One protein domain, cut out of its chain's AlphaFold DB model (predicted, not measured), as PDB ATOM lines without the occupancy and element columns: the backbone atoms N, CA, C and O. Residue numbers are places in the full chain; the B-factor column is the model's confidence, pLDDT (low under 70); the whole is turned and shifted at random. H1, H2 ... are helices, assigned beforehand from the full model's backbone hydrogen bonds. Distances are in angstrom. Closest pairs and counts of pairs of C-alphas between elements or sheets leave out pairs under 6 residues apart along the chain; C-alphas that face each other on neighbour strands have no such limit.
ATOM      1  N   ALA A 144     -47.378 -28.945 -24.000       93.12
ATOM      2  CA  ALA A 144     -46.323 -29.478 -24.868       93.12
ATOM      3  C   ALA A 144     -45.642 -28.353 -25.670       93.12
ATOM      4  O   ALA A 144     -46.296 -27.364 -25.997       93.12
ATOM      5  N   SER A 145     -44.357 -28.501 -26.023       93.12
ATOM      6  CA  SER A 145     -43.630 -27.467 -26.784       93.12
ATOM      7  C   SER A 145     -44.331 -27.135 -28.101       93.12
ATOM      8  O   SER A 145     -44.557 -25.969 -28.380       93.12
ATOM      9  N   THR A 146     -44.829 -28.138 -28.832       91.88
ATOM     10  CA  THR A 146     -45.615 -27.938 -30.066       91.88
ATOM     11  C   THR A 146     -46.874 -27.094 -29.875       91.88
ATOM     12  O   THR A 146     -47.314 -26.447 -30.814       91.88
ATOM     13  N   SER A 147     -47.468 -27.100 -28.679       93.62
ATOM     14  CA  SER A 147     -48.602 -26.233 -28.366       93.62
ATOM     15  C   SER A 147     -48.147 -24.807 -28.085       93.62
ATOM     16  O   SER A 147     -48.829 -23.893 -28.522       93.62
ATOM     17  N   LEU A 148     -47.030 -24.611 -27.375       92.69
ATOM     18  CA  LEU A 148     -46.454 -23.282 -27.117       92.69
ATOM     19  C   LEU A 148     -45.987 -22.601 -28.406       92.69
ATOM     20  O   LEU A 148     -46.002 -21.382 -28.498       92.69
ATOM     21  N   GLU A 149     -45.596 -23.387 -29.409       91.12
ATOM     22  CA  GLU A 149     -45.188 -22.860 -30.710       91.12
ATOM     23  C   GLU A 149     -46.296 -22.079 -31.427       91.12
ATOM     24  O   GLU A 149     -46.016 -21.079 -32.084       91.12
ATOM     25  N   LEU A 150     -47.556 -22.475 -31.230       91.75
ATOM     26  CA  LEU A 150     -48.714 -21.789 -31.809       91.75
ATOM     27  C   LEU A 150     -48.893 -20.368 -31.248       91.75
ATOM     28  O   LEU A 150     -49.414 -19.498 -31.943       91.75
ATOM     29  N   ASP A 151     -48.404 -20.099 -30.032       92.44
ATOM     30  CA  ASP A 151     -48.505 -18.770 -29.413       92.44
ATOM     31  C   ASP A 151     -47.633 -17.738 -30.151       92.44
ATOM     32  O   ASP A 151     -47.907 -16.544 -30.092       92.44
ATOM     33  N   PHE A 152     -46.602 -18.168 -30.891       91.25
ATOM     34  CA  PHE A 152     -45.790 -17.266 -31.719       91.25
ATOM     35  C   PHE A 152     -46.439 -16.924 -33.064       91.25
ATOM     36  O   PHE A 152     -46.001 -15.973 -33.715       91.25
ATOM     37  N   GLU A 153     -47.430 -17.704 -33.497       87.75
ATOM     38  CA  GLU A 153     -48.145 -17.498 -34.759       87.75
ATOM     39  C   GLU A 153     -49.365 -16.596 -34.551       87.75
ATOM     40  O   GLU A 153     -49.511 -15.594 -35.253       87.75
ATOM     41  N   ASP A 154     -50.187 -16.924 -33.550       83.38
ATOM     42  CA  ASP A 154     -51.507 -16.315 -33.343       83.38
ATOM     43  C   ASP A 154     -51.655 -15.588 -31.995       83.38
ATOM     44  O   ASP A 154     -52.679 -14.940 -31.759       83.38
ATOM     45  N   GLY A 155     -50.663 -15.703 -31.108       80.75
ATOM     46  CA  GLY A 155     -50.760 -15.210 -29.740       80.75
ATOM     47  C   GLY A 155     -50.501 -13.713 -29.585       80.75
ATOM     48  O   GLY A 155     -49.852 -13.056 -30.409       80.75
ATOM     49  N   ASP A 156     -51.002 -13.156 -28.486       86.81
ATOM     50  CA  ASP A 156     -50.690 -11.788 -28.085       86.81
ATOM     51  C   ASP A 156     -49.293 -11.664 -27.438       86.81
ATOM     52  O   ASP A 156     -48.563 -12.634 -27.225       86.81
ATOM     53  N   SER A 157     -48.874 -10.434 -27.119       84.25
ATOM     54  CA  SER A 157     -47.552 -10.193 -26.521       84.25
ATOM     55  C   SER A 157     -47.333 -10.920 -25.187       84.25
ATOM     56  O   SER A 157     -46.195 -11.262 -24.864       84.25
ATOM     57  N   GLY A 158     -48.394 -11.121 -24.401       85.56
ATOM     58  CA  GLY A 158     -48.333 -11.824 -23.124       85.56
ATOM     59  C   GLY A 158     -48.162 -13.325 -23.323       85.56
ATOM     60  O   GLY A 158     -47.277 -13.924 -22.713       85.56
ATOM     61  N   GLU A 159     -48.937 -13.912 -24.235       90.31
ATOM     62  CA  GLU A 159     -48.839 -15.328 -24.604       90.31
ATOM     63  C   GLU A 159     -47.446 -15.661 -25.156       90.31
ATOM     64  O   GLU A 159     -46.800 -16.599 -24.681       90.31
ATOM     65  N   ILE A 160     -46.912 -14.820 -26.049       93.31
ATOM     66  CA  ILE A 160     -45.552 -14.963 -26.592       93.31
ATOM     67  C   ILE A 160     -44.498 -14.915 -25.477       93.31
ATOM     68  O   ILE A 160     -43.574 -15.728 -25.465       93.31
ATOM     69  N   ALA A 161     -44.616 -13.985 -24.523       91.50
ATOM     70  CA  ALA A 161     -43.671 -13.879 -23.410       91.50
ATOM     71  C   ALA A 161     -43.695 -15.122 -22.507       91.50
ATOM     72  O   ALA A 161     -42.640 -15.605 -22.084       91.50
ATOM     73  N   ILE A 162     -44.884 -15.667 -22.237       91.62
ATOM     74  CA  ILE A 162     -45.059 -16.885 -21.441       91.62
ATOM     75  C   ILE A 162     -44.494 -18.105 -22.180       91.62
ATOM     76  O   ILE A 162     -43.749 -18.892 -21.584       91.62
ATOM     77  N   ALA A 163     -44.806 -18.253 -23.470       94.19
ATOM     78  CA  ALA A 163     -44.302 -19.338 -24.305       94.19
ATOM     79  C   ALA A 163     -42.772 -19.306 -24.397       94.19
ATOM     80  O   ALA A 163     -42.117 -20.332 -24.194       94.19
ATOM     81  N   LEU A 164     -42.190 -18.122 -24.609       94.88
ATOM     82  CA  LEU A 164     -40.743 -17.937 -24.679       94.88
ATOM     83  C   LEU A 164     -40.052 -18.292 -23.354       94.88
ATOM     84  O   LEU A 164     -39.043 -18.995 -23.375       94.88
ATOM     85  N   GLU A 165     -40.606 -17.887 -22.204       92.81
ATOM     86  CA  GLU A 165     -40.082 -18.283 -20.886       92.81
ATOM     87  C   GLU A 165     -40.133 -19.808 -20.691       92.81
ATOM     88  O   GLU A 165     -39.179 -20.415 -20.193       92.81
ATOM     89  N   CYS A 166     -41.225 -20.454 -21.106       93.00
ATOM     90  CA  CYS A 166     -41.377 -21.905 -20.999       93.00
ATOM     91  C   CYS A 166     -40.381 -22.662 -21.889       93.00
ATOM     92  O   CYS A 166     -39.750 -23.610 -21.418       93.00
ATOM     93  N   LEU A 167     -40.206 -22.240 -23.144       93.75
ATOM     94  CA  LEU A 167     -39.249 -22.846 -24.075       93.75
ATOM     95  C   LEU A 167     -37.796 -22.596 -23.648       93.75
ATOM     96  O   LEU A 167     -36.972 -23.504 -23.747       93.75
ATOM     97  N   GLN A 168     -37.474 -21.420 -23.094       93.12
ATOM     98  CA  GLN A 168     -36.129 -21.118 -22.586       93.12
ATOM     99  C   GLN A 168     -35.716 -22.125 -21.513       93.12
ATOM    100  O   GLN A 168     -34.616 -22.669 -21.546       93.12
ATOM    101  N   ARG A 169     -36.623 -22.438 -20.585       88.19
ATOM    102  CA  ARG A 169     -36.374 -23.432 -19.529       88.19
ATOM    103  C   ARG A 169     -36.132 -24.837 -20.062       88.19
ATOM    104  O   ARG A 169     -35.490 -25.631 -19.382       88.19
ATOM    105  N   ARG A 170     -36.684 -25.148 -21.234       91.44
ATOM    106  CA  ARG A 170     -36.514 -26.433 -21.919       91.44
ATOM    107  C   ARG A 170     -35.248 -26.466 -22.784       91.44
ATOM    108  O   ARG A 170     -34.894 -27.534 -23.263       91.44
ATOM    109  N   GLY A 171     -34.554 -25.335 -22.944       92.12
ATOM    110  CA  GLY A 171     -33.414 -25.204 -23.854       92.12
ATOM    111  C   GLY A 171     -33.827 -25.133 -25.327       92.12
ATOM    112  O   GLY A 171     -33.059 -25.525 -26.197       92.12
ATOM    113  N   GLU A 172     -35.050 -24.678 -25.608       94.94
ATOM    114  CA  GLU A 172     -35.676 -24.698 -26.940       94.94
ATOM    115  C   GLU A 172     -35.960 -23.280 -27.487       94.94
ATOM    116  O   GLU A 172     -36.641 -23.126 -28.498       94.94
ATOM    117  N   ALA A 173     -35.477 -22.220 -26.822       94.56
ATOM    118  CA  ALA A 173     -35.800 -20.830 -27.178       94.56
ATOM    119  C   ALA A 173     -34.661 -20.027 -27.823       94.56
ATOM    120  O   ALA A 173     -34.920 -18.904 -28.254       94.56
ATOM    121  N   ASP A 174     -33.436 -20.551 -27.903       94.00
ATOM    122  CA  ASP A 174     -32.240 -19.767 -28.259       94.00
ATOM    123  C   ASP A 174     -32.388 -19.015 -29.590       94.00
ATOM    124  O   ASP A 174     -32.149 -17.808 -29.650       94.00
ATOM    125  N   GLU A 175     -32.870 -19.685 -30.642       93.81
ATOM    126  CA  GLU A 175     -33.083 -19.054 -31.954       93.81
ATOM    127  C   GLU A 175     -34.097 -17.899 -31.887       93.81
ATOM    128  O   GLU A 175     -33.923 -16.867 -32.537       93.81
ATOM    129  N   ARG A 176     -35.149 -18.041 -31.069       94.19
ATOM    130  CA  ARG A 176     -36.194 -17.020 -30.892       94.19
ATOM    131  C   ARG A 176     -35.706 -15.840 -30.069       94.19
ATOM    132  O   ARG A 176     -35.995 -14.701 -30.428       94.19
ATOM    133  N   ILE A 177     -34.968 -16.107 -28.993       95.12
ATOM    134  CA  ILE A 177     -34.355 -15.068 -28.161       95.12
ATOM    135  C   ILE A 177     -33.373 -14.272 -29.013       95.12
ATOM    136  O   ILE A 177     -33.458 -13.047 -29.065       95.12
ATOM    137  N   GLU A 178     -32.485 -14.950 -29.739       93.88
ATOM    138  CA  GLU A 178     -31.506 -14.288 -30.592       93.88
ATOM    139  C   GLU A 178     -32.177 -13.451 -31.685       93.88
ATOM    140  O   GLU A 178     -31.818 -12.286 -31.875       93.88
ATOM    141  N   ARG A 179     -33.183 -14.007 -32.370       92.12
ATOM    142  CA  ARG A 179     -33.966 -13.274 -33.366       92.12
ATOM    143  C   ARG A 179     -34.626 -12.035 -32.762       92.12
ATOM    144  O   ARG A 179     -34.433 -10.942 -33.289       92.12
ATOM    145  N   GLY A 180     -35.352 -12.186 -31.653       93.19
ATOM    146  CA  GLY A 180     -36.040 -11.077 -30.993       93.19
ATOM    147  C   GLY A 180     -35.079  -9.973 -30.549       93.19
ATOM    148  O   GLY A 180     -35.350  -8.797 -30.774       93.19
ATOM    149  N   LEU A 181     -33.921 -10.329 -29.983       93.00
ATOM    150  CA  LEU A 181     -32.916  -9.350 -29.563       93.00
ATOM    151  C   LEU A 181     -32.254  -8.629 -30.744       93.00
ATOM    152  O   LEU A 181     -31.982  -7.433 -30.644       93.00
ATOM    153  N   ARG A 182     -32.014  -9.316 -31.868       89.56
ATOM    154  CA  ARG A 182     -31.497  -8.678 -33.089       89.56
ATOM    155  C   ARG A 182     -32.505  -7.693 -33.679       89.56
ATOM    156  O   ARG A 182     -32.109  -6.591 -34.034       89.56
ATOM    157  N   GLU A 183     -33.792  -8.041 -33.698       91.06
ATOM    158  CA  GLU A 183     -34.861  -7.145 -34.166       91.06
ATOM    159  C   GLU A 183     -34.941  -5.841 -33.342       91.06
ATOM    160  O   GLU A 183     -35.336  -4.806 -33.866       91.06
ATOM    161  N   LEU A 184     -34.520  -5.843 -32.067       88.81
ATOM    162  CA  LEU A 184     -34.454  -4.622 -31.242       88.81
ATOM    163  C   LEU A 184     -33.310  -3.676 -31.621       88.81
ATOM    164  O   LEU A 184     -33.345  -2.498 -31.243       88.81
ATOM    165  N   ALA A 185     -32.277  -4.187 -32.295       80.75
ATOM    166  CA  ALA A 185     -31.173  -3.369 -32.779       80.75
ATOM    167  C   ALA A 185     -31.578  -2.552 -34.018       80.75
ATOM    168  O   ALA A 185     -30.994  -1.493 -34.259       80.75
ATOM    169  N   ASP A 186     -32.599  -3.011 -34.746       80.81
ATOM    170  CA  ASP A 186     -33.132  -2.350 -35.930       80.81
ATOM    171  C   ASP A 186     -34.135  -1.242 -35.546       80.81
ATOM    172  O   ASP A 186     -34.978  -1.392 -34.662       80.81
ATOM    173  N   ASP A 187     -34.064  -0.092 -36.227       68.25
ATOM    174  CA  ASP A 187     -34.958   1.057 -35.977       68.25
ATOM    175  C   ASP A 187     -36.384   0.850 -36.537       68.25
ATOM    176  O   ASP A 187     -37.276   1.676 -36.322       68.25
ATOM    177  N   ALA A 188     -36.615  -0.241 -37.269       62.22
ATOM    178  CA  ALA A 188     -37.904  -0.575 -37.857       62.22
ATOM    179  C   ALA A 188     -38.745  -1.397 -36.867       62.22
ATOM    180  O   ALA A 188     -38.349  -2.492 -36.506       62.22
ATOM    181  N   GLY A 189     -39.896  -0.849 -36.456       62.88
ATOM    182  CA  GLY A 189     -41.015  -1.504 -35.751       62.88
ATOM    183  C   GLY A 189     -40.713  -2.753 -34.905       62.88
ATOM    184  O   GLY A 189     -40.506  -3.837 -35.436       62.88
ATOM    185  N   ARG A 190     -40.830  -2.640 -33.576       81.44
ATOM    186  CA  ARG A 190     -40.636  -3.779 -32.663       81.44
ATOM    187  C   ARG A 190     -41.738  -4.816 -32.815       81.44
ATOM    188  O   ARG A 190     -42.906  -4.514 -32.566       81.44
ATOM    189  N   SER A 191     -41.353  -6.039 -33.160       88.56
ATOM    190  CA  SER A 191     -42.264  -7.175 -33.130       88.56
ATOM    191  C   SER A 191     -42.649  -7.531 -31.680       88.56
ATOM    192  O   SER A 191     -41.906  -7.222 -30.738       88.56
ATOM    193  N   PRO A 192     -43.783  -8.219 -31.467       90.62
ATOM    194  CA  PRO A 192     -44.119  -8.792 -30.164       90.62
ATOM    195  C   PRO A 192     -43.028  -9.730 -29.619       90.62
ATOM    196  O   PRO A 192     -42.727  -9.690 -28.428       90.62
ATOM    197  N   LEU A 193     -42.370 -10.506 -30.493       92.06
ATOM    198  CA  LEU A 193     -41.251 -11.380 -30.126       92.06
ATOM    199  C   LEU A 193     -40.057 -10.586 -29.580       92.06
ATOM    200  O   LEU A 193     -39.457 -10.983 -28.584       92.06
ATOM    201  N   ALA A 194     -39.722  -9.458 -30.207       91.69
ATOM    202  CA  ALA A 194     -38.630  -8.594 -29.778       91.69
ATOM    203  C   ALA A 194     -38.862  -8.058 -28.353       91.69
ATOM    204  O   ALA A 194     -37.972  -8.107 -27.502       91.69
ATOM    205  N   LEU A 195     -40.088  -7.610 -28.061       90.31
ATOM    206  CA  LEU A 195     -40.471  -7.157 -26.721       90.31
ATOM    207  C   LEU A 195     -40.443  -8.301 -25.699       90.31
ATOM    208  O   LEU A 195     -39.879  -8.131 -24.618       90.31
ATOM    209  N   ALA A 196     -40.976  -9.471 -26.060       93.19
ATOM    210  CA  ALA A 196     -40.969 -10.658 -25.211       93.19
ATOM    211  C   ALA A 196     -39.544 -11.138 -24.881       93.19
ATOM    212  O   ALA A 196     -39.262 -11.480 -23.733       93.19
ATOM    213  N   ALA A 197     -38.623 -11.114 -25.850       94.69
ATOM    214  CA  ALA A 197     -37.225 -11.491 -25.642       94.69
ATOM    215  C   ALA A 197     -36.511 -10.550 -24.659       94.69
ATOM    216  O   ALA A 197     -35.781 -11.009 -23.779       94.69
ATOM    217  N   LEU A 198     -36.757  -9.237 -24.752       92.19
ATOM    218  CA  LEU A 198     -36.200  -8.276 -23.799       92.19
ATOM    219  C   LEU A 198     -36.831  -8.404 -22.411       92.19
ATOM    220  O   LEU A 198     -36.122  -8.338 -21.406       92.19
ATOM    221  N   GLU A 199     -38.148  -8.606 -22.340       91.00
ATOM    222  CA  GLU A 199     -38.848  -8.852 -21.080       91.00
ATOM    223  C   GLU A 199     -38.294 -10.100 -20.386       91.00
ATOM    224  O   GLU A 199     -37.971 -10.040 -19.195       91.00
ATOM    225  N   LEU A 200     -38.099 -11.191 -21.134       92.75
ATOM    226  CA  LEU A 200     -37.465 -12.411 -20.648       92.75
ATOM    227  C   LEU A 200     -36.070 -12.124 -20.087       92.75
ATOM    228  O   LEU A 200     -35.799 -12.439 -18.928       92.75
ATOM    229  N   ALA A 201     -35.212 -11.469 -20.874       93.38
ATOM    230  CA  ALA A 201     -33.841 -11.138 -20.489       93.38
ATOM    231  C   ALA A 201     -33.778 -10.216 -19.253       93.38
ATOM    232  O   ALA A 201     -32.888 -10.331 -18.410       93.38
ATOM    233  N   SER A 202     -34.758  -9.320 -19.090       88.69
ATOM    234  CA  SER A 202     -34.859  -8.431 -17.924       88.69
ATOM    235  C   SER A 202     -35.240  -9.152 -16.623       88.69
ATOM    236  O   SER A 202     -35.055  -8.600 -15.530       88.69
ATOM    237  N   ARG A 203     -35.767 -10.380 -16.714       87.44
ATOM    238  CA  ARG A 203     -36.244 -11.192 -15.581       87.44
ATOM    239  C   ARG A 203     -35.350 -12.389 -15.290       87.44
ATOM    240  O   ARG A 203     -35.148 -12.719 -14.122       87.44
ATOM    241  N   HIS A 204     -34.787 -12.997 -16.327       89.44
ATOM    242  CA  HIS A 204     -34.009 -14.224 -16.246       89.44
ATOM    243  C   HIS A 204     -32.668 -14.072 -16.969       89.44
ATOM    244  O   HIS A 204     -32.592 -13.369 -17.976       89.44
ATOM    245  N   PRO A 205     -31.601 -14.730 -16.483       91.62
ATOM    246  CA  PRO A 205     -30.345 -14.775 -17.219       91.62
ATOM    247  C   PRO A 205     -30.546 -15.499 -18.561       91.62
ATOM    248  O   PRO A 205     -31.076 -16.608 -18.600       91.62
TER     249      PRO A 205
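Overview. This is residues 144 to 205 of the 358 residues of an uncharacterized protein of Planctomycetaceae bacterium (UniProt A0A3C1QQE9). Three longer helices, H3, H4 and H5, pack crosswise as a triangle, with two short helices, H1 and H2, on H3. The 62 printed residues, all helix in class with H1 to H5 in chain order, are compact: radius of gyration of the C-alphas 10.7 A, spans 34 by 26 by 17 A.

Along the chain. H1, residues 145 to 149, begins at C-alpha 145 (-43.630, -27.467, -26.784). H2 is residues 151 to 154, H3 157 to 170 (20.2 A), H4 174 to 183 (14.2 A). H5, residues 192 to 203 (16.7 A), ends at C-alpha 203 (-36.244, -11.192, -15.581).

Arrangement. H3 touches H1 with residues 163 to 167 alone (closest C-alphas Leu 148 and Ala 163, 5.3 A) and H5 at a steep tilt of 56 degrees, the same way (Ala 161 and Ala 196, 4.6 A). Every O i to N i+4 pair is within hydrogen-bond range in H1, H3, H4 and H5; H2 is too short for one.

Size, cuts and confidence. The printed part has no cut and no long link. Residues 187 to 189 have pLDDT under 70.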